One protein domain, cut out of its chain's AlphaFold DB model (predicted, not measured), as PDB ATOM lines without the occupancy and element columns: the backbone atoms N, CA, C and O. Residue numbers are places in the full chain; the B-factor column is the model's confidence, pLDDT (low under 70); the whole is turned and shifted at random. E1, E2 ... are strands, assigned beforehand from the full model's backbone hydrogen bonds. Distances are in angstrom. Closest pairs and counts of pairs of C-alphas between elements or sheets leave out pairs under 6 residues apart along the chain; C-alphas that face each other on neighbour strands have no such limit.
ATOM      1  N   SER A  14      13.221   8.460 -76.462       81.31
ATOM      2  CA  SER A  14      12.708   7.173 -76.930       81.31
ATOM      3  C   SER A  14      11.187   7.091 -76.793       81.31
ATOM      4  O   SER A  14      10.564   7.720 -75.929       81.31
ATOM      5  N   LEU A  15      10.584   6.263 -77.640       83.50
ATOM      6  CA  LEU A  15       9.183   5.888 -77.547       83.50
ATOM      7  C   LEU A  15       9.052   4.497 -76.948       83.50
ATOM      8  O   LEU A  15       9.645   3.539 -77.434       83.50
ATOM      9  N   HIS A  16       8.230   4.375 -75.910       87.94
ATOM     10  CA  HIS A  16       7.883   3.086 -75.326       87.94
ATOM     11  C   HIS A  16       6.425   2.791 -75.660       87.94
ATOM     12  O   HIS A  16       5.516   3.415 -75.105       87.94
ATOM     13  N   PHE A  17       6.195   1.846 -76.564       86.31
ATOM     14  CA  PHE A  17       4.859   1.332 -76.816       86.31
ATOM     15  C   PHE A  17       4.580   0.209 -75.819       86.31
ATOM     16  O   PHE A  17       5.310  -0.778 -75.760       86.31
ATOM     17  N   ARG A  18       3.557   0.390 -74.985       89.81
ATOM     18  CA  ARG A  18       3.240  -0.517 -73.880       89.81
ATOM     19  C   ARG A  18       1.833  -1.071 -74.050       89.81
ATOM     20  O   ARG A  18       0.874  -0.309 -73.975       89.81
ATOM     21  N   VAL A  19       1.727  -2.390 -74.151       89.81
ATOM     22  CA  VAL A  19       0.465  -3.130 -74.049       89.81
ATOM     23  C   VAL A  19       0.442  -3.802 -72.685       89.81
ATOM     24  O   VAL A  19       1.354  -4.544 -72.333       89.81
ATOM     25  N   THR A  20      -0.554  -3.482 -71.866       91.56
ATOM     26  CA  THR A  20      -0.808  -4.177 -70.597       91.56
ATOM     27  C   THR A  20      -2.075  -4.981 -70.787       91.56
ATOM     28  O   THR A  20      -3.088  -4.402 -71.163       91.56
ATOM     29  N   PHE A  21      -1.998  -6.291 -70.582       93.31
ATOM     30  CA  PHE A  21      -3.138  -7.181 -70.755       93.31
ATOM     31  C   PHE A  21      -4.058  -7.138 -69.524       93.31
ATOM     32  O   PHE A  21      -3.596  -6.789 -68.429       93.31
ATOM     33  N   PRO A  22      -5.348  -7.485 -69.687       95.31
ATOM     34  CA  PRO A  22      -6.246  -7.803 -68.580       95.31
ATOM     35  C   PRO A  22      -5.625  -8.806 -67.598       95.31
ATOM     36  O   PRO A  22      -4.833  -9.660 -67.992       95.31
ATOM     37  N   ASN A  23      -5.981  -8.705 -66.316       95.38
ATOM     38  CA  ASN A  23      -5.355  -9.485 -65.241       95.38
ATOM     39  C   ASN A  23      -6.358 -10.175 -64.300       95.38
ATOM     40  O   ASN A  23      -5.986 -10.636 -63.220       95.38
ATOM     41  N   CYS A  24      -7.622 -10.244 -64.711       96.81
ATOM     42  CA  CYS A  24      -8.695 -10.931 -64.007       96.81
ATOM     43  C   CYS A  24      -9.469 -11.803 -64.993       96.81
ATOM     44  O   CYS A  24      -9.923 -11.305 -66.020       96.81
ATOM     45  N   TRP A  25      -9.625 -13.081 -64.677       96.81
ATOM     46  CA  TRP A  25     -10.307 -14.086 -65.488       96.81
ATOM     47  C   TRP A  25     -11.694 -14.402 -64.913       96.81
ATOM     48  O   TRP A  25     -11.890 -14.355 -63.693       96.81
ATOM     49  N   ASN A  26     -12.666 -14.703 -65.781       97.06
ATOM     50  CA  ASN A  26     -14.031 -15.056 -65.376       97.06
ATOM     51  C   ASN A  26     -14.131 -16.379 -64.603       97.06
ATOM     52  O   ASN A  26     -15.085 -16.564 -63.852       97.06
ATOM     53  N   GLY A  27     -13.109 -17.231 -64.700       95.69
ATOM     54  CA  GLY A  27     -13.055 -18.514 -64.001       95.69
ATOM     55  C   GLY A  27     -13.783 -19.645 -64.725       95.69
ATOM     56  O   GLY A  27     -13.885 -20.728 -64.155       95.69
ATOM     57  N   ASP A  28     -14.284 -19.396 -65.936       95.94
ATOM     58  CA  ASP A  28     -15.137 -20.323 -66.683       95.94
ATOM     59  C   ASP A  28     -14.596 -20.547 -68.103       95.94
ATOM     60  O   ASP A  28     -14.171 -21.644 -68.465       95.94
ATOM     61  N   ASP A  29     -14.482 -19.474 -68.886       94.50
ATOM     62  CA  ASP A  29     -14.140 -19.545 -70.305       94.50
ATOM     63  C   ASP A  29     -12.630 -19.426 -70.534       94.50
ATOM     64  O   ASP A  29     -12.041 -18.381 -70.260       94.50
ATOM     65  N   LEU A  30     -11.987 -20.438 -71.121       89.38
ATOM     66  CA  LEU A  30     -10.588 -20.304 -71.568       89.38
ATOM     67  C   LEU A  30     -10.422 -19.286 -72.708       89.38
ATOM     68  O   LEU A  30      -9.350 -18.710 -72.864       89.38
ATOM     69  N   ASP A  31     -11.476 -19.091 -73.499       89.75
ATOM     70  CA  ASP A  31     -11.571 -18.118 -74.580       89.75
ATOM     71  C   ASP A  31     -13.047 -17.767 -74.815       89.75
ATOM     72  O   ASP A  31     -13.946 -18.535 -74.479       89.75
ATOM     73  N   SER A  32     -13.312 -16.614 -75.417       90.38
ATOM     74  CA  SER A  32     -14.659 -16.146 -75.735       90.38
ATOM     75  C   SER A  32     -14.816 -15.896 -77.230       90.38
ATOM     76  O   SER A  32     -13.843 -15.659 -77.928       90.38
ATOM     77  N   ALA A  33     -16.051 -15.855 -77.741       92.62
ATOM     78  CA  ALA A  33     -16.293 -15.644 -79.177       92.62
ATOM     79  C   ALA A  33     -15.692 -14.339 -79.750       92.62
ATOM     80  O   ALA A  33     -15.517 -14.212 -80.957       92.62
ATOM     81  N   ASP A  34     -15.408 -13.350 -78.897       90.06
ATOM     82  CA  ASP A  34     -14.730 -12.098 -79.258       90.06
ATOM     83  C   ASP A  34     -13.266 -12.025 -78.796       90.06
ATOM     84  O   ASP A  34     -12.652 -10.961 -78.898       90.06
ATOM     85  N   HIS A  35     -12.746 -13.122 -78.244       89.56
ATOM     86  CA  HIS A  35     -11.411 -13.288 -77.677       89.56
ATOM     87  C   HIS A  35     -11.032 -12.277 -76.583       89.56
ATOM     88  O   HIS A  35      -9.854 -12.044 -76.319       89.56
ATOM     89  N   LYS A  36     -12.018 -11.615 -75.956       90.19
ATOM     90  CA  LYS A  36     -11.785 -10.489 -75.032       90.19
ATOM     91  C   LYS A  36     -12.605 -10.555 -73.752       90.19
ATOM     92  O   LYS A  36     -12.080 -10.212 -72.700       90.19
ATOM     93  N   ARG A  37     -13.882 -10.953 -73.812       94.88
ATOM     94  CA  ARG A  37     -14.801 -10.851 -72.656       94.88
ATOM     95  C   ARG A  37     -14.539 -11.847 -71.527       94.88
ATOM     96  O   ARG A  37     -15.135 -11.683 -70.474       94.88
ATOM     97  N   HIS A  38     -13.714 -12.870 -71.746       95.19
ATOM     98  CA  HIS A  38     -13.345 -13.834 -70.705       95.19
ATOM     99  C   HIS A  38     -12.342 -13.249 -69.689       95.19
ATOM    100  O   HIS A  38     -12.141 -13.819 -68.614       95.19
ATOM    101  N   VAL A  39     -11.729 -12.094 -69.992       95.81
ATOM    102  CA  VAL A  39     -10.793 -11.389 -69.107       95.81
ATOM    103  C   VAL A  39     -11.115  -9.897 -68.960       95.81
ATOM    104  O   VAL A  39     -11.640  -9.248 -69.861       95.81
ATOM    105  N   THR A  40     -10.741  -9.306 -67.823       96.94
ATOM    106  CA  THR A  40     -10.885  -7.866 -67.553       96.94
ATOM    107  C   THR A  40      -9.738  -7.299 -66.711       96.94
ATOM    108  O   THR A  40      -8.917  -8.031 -66.152       96.94
ATOM    109  N   TYR A  41      -9.643  -5.972 -66.642       97.06
ATOM    110  CA  TYR A  41      -8.658  -5.287 -65.808       97.06
ATOM    111  C   TYR A  41      -9.132  -5.222 -64.356       97.06
ATOM    112  O   TYR A  41     -10.291  -4.913 -64.075       97.06
ATOM    113  N   SER A  42      -8.212  -5.447 -63.421       96.81
ATOM    114  CA  SER A  42      -8.447  -5.132 -62.012       96.81
ATOM    115  C   SER A  42      -8.660  -3.627 -61.800       96.81
ATOM    116  O   SER A  42      -8.049  -2.790 -62.469       96.81
ATOM    117  N   ALA A  43      -9.495  -3.275 -60.824       94.50
ATOM    118  CA  ALA A  43      -9.709  -1.900 -60.382       94.50
ATOM    119  C   ALA A  43      -9.292  -1.782 -58.910       94.50
ATOM    120  O   ALA A  43      -9.697  -2.588 -58.075       94.50
ATOM    121  N   GLY A  44      -8.429  -0.815 -58.583       92.62
ATOM    122  CA  GLY A  44      -7.899  -0.674 -57.218       92.62
ATOM    123  C   GLY A  44      -7.115  -1.901 -56.727       92.62
ATOM    124  O   GLY A  44      -7.129  -2.198 -55.535       92.62
ATOM    125  N   GLY A  45      -6.483  -2.646 -57.643       91.00
ATOM    126  CA  GLY A  45      -5.738  -3.871 -57.330       91.00
ATOM    127  C   GLY A  45      -6.612  -5.089 -57.019       91.00
ATOM    128  O   GLY A  45      -6.092  -6.102 -56.565       91.00
ATOM    129  N   ARG A  46      -7.930  -5.010 -57.246       96.50
ATOM    130  CA  ARG A  46      -8.868  -6.115 -57.020       96.50
ATOM    131  C   ARG A  46      -9.613  -6.476 -58.290       96.50
ATOM    132  O   ARG A  46      -9.957  -5.612 -59.099       96.50
ATOM    133  N   CYS A  47      -9.874  -7.765 -58.440       97.81
ATOM    134  CA  CYS A  47     -10.707  -8.260 -59.512       97.81
ATOM    135  C   CYS A  47     -12.197  -8.015 -59.225       97.81
ATOM    136  O   CYS A  47     -12.621  -8.130 -58.072       97.81
ATOM    137  N   PRO A  48     -13.002  -7.643 -60.238       97.62
ATOM    138  CA  PRO A  48     -14.440  -7.473 -60.064       97.62
ATOM    139  C   PRO A  48     -15.130  -8.830 -59.876       97.62
ATOM    140  O   PRO A  48     -14.632  -9.849 -60.346       97.62
ATOM    141  N   GLY A  49     -16.321  -8.849 -59.267       97.56
ATOM    142  CA  GLY A  49     -17.067 -10.095 -59.021       97.56
ATOM    143  C   GLY A  49     -17.400 -10.898 -60.286       97.56
ATOM    144  O   GLY A  49     -17.461 -12.117 -60.230       97.56
ATOM    145  N   SER A  50     -17.532 -10.232 -61.438       96.94
ATOM    146  CA  SER A  50     -17.689 -10.884 -62.750       96.94
ATOM    147  C   SER A  50     -16.456 -11.670 -63.217       96.94
ATOM    148  O   SER A  50     -16.567 -12.475 -64.129       96.94
ATOM    149  N   HIS A  51     -15.278 -11.360 -62.667       98.12
ATOM    150  CA  HIS A  51     -13.997 -11.942 -63.062       98.12
ATOM    151  C   HIS A  51     -13.136 -12.250 -61.836       98.12
ATOM    152  O   HIS A  51     -12.117 -11.597 -61.642       98.12
ATOM    153  N   PRO A  52     -13.548 -13.179 -60.959       97.31
ATOM    154  CA  PRO A  52     -13.008 -13.276 -59.604       97.31
ATOM    155  C   PRO A  52     -11.585 -13.851 -59.524       97.31
ATOM    156  O   PRO A  52     -10.960 -13.755 -58.468       97.31
ATOM    157  N   VAL A  53     -11.056 -14.442 -60.600       95.75
ATOM    158  CA  VAL A  53      -9.762 -15.133 -60.577       95.75
ATOM    159  C   VAL A  53      -8.643 -14.186 -61.007       95.75
ATOM    160  O   VAL A  53      -8.578 -13.770 -62.160       95.75
ATOM    161  N   ALA A  54      -7.731 -13.856 -60.091       93.62
ATOM    162  CA  ALA A  54      -6.535 -13.089 -60.428       93.62
ATOM    163  C   ALA A  54      -5.555 -13.944 -61.247       93.62
ATOM    164  O   ALA A  54      -5.229 -15.067 -60.863       93.62
ATOM    165  N   ILE A  55      -5.055 -13.387 -62.348       90.12
ATOM    166  CA  ILE A  55      -4.044 -14.014 -63.210       90.12
ATOM    167  C   ILE A  55      -2.818 -13.095 -63.348       90.12
ATOM    168  O   ILE A  55      -2.922 -11.886 -63.100       90.12
ATOM    169  N   PRO A  56      -1.636 -13.625 -63.724       87.44
ATOM    170  CA  PRO A  56      -0.444 -12.804 -63.916       87.44
ATOM    171  C   PRO A  56      -0.681 -11.661 -64.908       87.44
ATOM    172  O   PRO A  56      -1.268 -11.848 -65.971       87.44
ATOM    173  N   THR A  57      -0.187 -10.463 -64.583       91.00
ATOM    174  CA  THR A  57      -0.235  -9.334 -65.520       91.00
ATOM    175  C   THR A  57       0.868  -9.480 -66.557       91.00
ATOM    176  O   THR A  57       2.051  -9.384 -66.230       91.00
ATOM    177  N   ILE A  58       0.481  -9.639 -67.820       89.75
ATOM    178  CA  ILE A  58       1.416  -9.626 -68.945       89.75
ATOM    179  C   ILE A  58       1.560  -8.191 -69.450       89.75
ATOM    180  O   ILE A  58       0.580  -7.459 -69.629       89.75
ATOM    181  N   VAL A  59       2.804  -7.776 -69.680       92.38
ATOM    182  CA  VAL A  59       3.125  -6.471 -70.255       92.38
ATOM    183  C   VAL A  59       4.088  -6.672 -71.411       92.38
ATOM    184  O   VAL A  59       5.209  -7.130 -71.210       92.38
ATOM    185  N   LEU A  60       3.674  -6.261 -72.607       91.38
ATOM    186  CA  LEU A  60       4.569  -6.145 -73.751       91.38
ATOM    187  C   LEU A  60       5.046  -4.701 -73.852       91.38
ATOM    188  O   LEU A  60       4.243  -3.763 -73.854       91.38
ATOM    189  N   ILE A  61       6.363  -4.527 -73.904       90.94
ATOM    190  CA  ILE A  61       7.007  -3.224 -74.047       90.94
ATOM    191  C   ILE A  61       7.873  -3.275 -75.298       90.94
ATOM    192  O   ILE A  61       8.844  -4.023 -75.355       90.94
ATOM    193  N   PHE A  62       7.530  -2.447 -76.277       87.19
ATOM    194  CA  PHE A  62       8.322  -2.239 -77.479       87.19
ATOM    195  C   PHE A  62       9.051  -0.911 -77.344       87.19
ATOM    196  O   PHE A  62       8.439   0.138 -77.116       87.19
ATOM    197  N   LEU A  63      10.374  -0.973 -77.447       87.62
ATOM    198  CA  LEU A  63      11.251   0.177 -77.316       87.62
ATOM    199  C   LEU A  63      11.642   0.645 -78.713       87.62
ATOM    200  O   LEU A  63      12.281  -0.087 -79.464       87.62
ATOM    201  N   TYR A  64      11.267   1.874 -79.041       82.12
ATOM    202  CA  TYR A  64      11.699   2.549 -80.250       82.12
ATOM    203  C   TYR A  64      12.734   3.608 -79.853       82.12
ATOM    204  O   TYR A  64      12.390   4.543 -79.116       82.12
ATOM    205  N   PRO A  65      13.999   3.467 -80.286       79.44
ATOM    206  CA  PRO A  65      15.012   4.486 -80.049       79.44
ATOM    207  C   PRO A  65      14.617   5.796 -80.738       79.44
ATOM    208  O   PRO A  65      13.785   5.807 -81.652       79.44
ATOM    209  N   SER A  66      15.195   6.909 -80.289       75.38
ATOM    210  CA  SER A  66      14.986   8.173 -80.982       75.38
ATOM    211  C   SER A  66      15.572   8.111 -82.392       75.38
ATOM    212  O   SER A  66      16.561   7.427 -82.655       75.38
ATOM    213  N   THR A  67      14.924   8.812 -83.315       68.12
ATOM    214  CA  THR A  67      15.403   8.980 -84.686       68.12
ATOM    215  C   THR A  67      15.549  10.468 -84.967       68.12
ATOM    216  O   THR A  67      14.779  11.280 -84.445       68.12
ATOM    217  N   GLU A  68      16.509  10.840 -85.815       63.56
ATOM    218  CA  GLU A  68      16.756  12.247 -86.175       63.56
ATOM    219  C   GLU A  68      15.535  12.929 -86.814       63.56
ATOM    220  O   GLU A  68      15.390  14.146 -86.765       63.56
ATOM    221  N   LEU A  69      14.602  12.138 -87.355       64.88
ATOM    222  CA  LEU A  69      13.359  12.616 -87.961       64.88
ATOM    223  C   LEU A  69      12.370  13.222 -86.945       64.88
ATOM    224  O   LEU A  69      11.410  13.872 -87.360       64.88
TER     225      LEU A  69
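What this domain is: This is residues 14 to 69 of the 102 residues of the protein "DUF1996 domain-containing protein" of Actinobacteria bacterium (UniProt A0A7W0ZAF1). With little regular structure, this is a two-stranded stem, the hairpin of E1 and E2, opening into a broad head of loops within residues 21 to 58. The printed part has 56 residues with no named helix and two named strands, E1 then E2, in an antiparallel sheet; the class is all strand, with 12 residues in named elements. It is flat, spanning 49 by 27 by 14 A, and only just loose, close to extended, with a radius of gyration of the C-alphas of 15.2 A.

How they stand to each other: Look first at E1, residues 15 to 20, and its antiparallel neighbour E2, residues 59 to 64, at 167 degrees between directions. C-alphas 15 and 64 face each other at 5.0 A, and 20 and 59 at 4.6 A. Within hydrogen-bond range you find N 15 and O 64, 2.9 A, and N 62 and O 17, 2.8 A.

Where its parts are: Find C-alpha 15 at (9.183, 5.888, -77.547); E1 runs 15.8 A from there to C-alpha 20. E2 runs 16.0 A and ends at C-alpha 64, (11.699, 2.549, -80.250).

The domain as a whole: The C-alphas of Asp 28 and Glu 68 are farthest apart, 49.6 A. The link E1 to E2 is long, 38 residues. The printed part has no cut; residues 67 to 69 have pLDDT under 70.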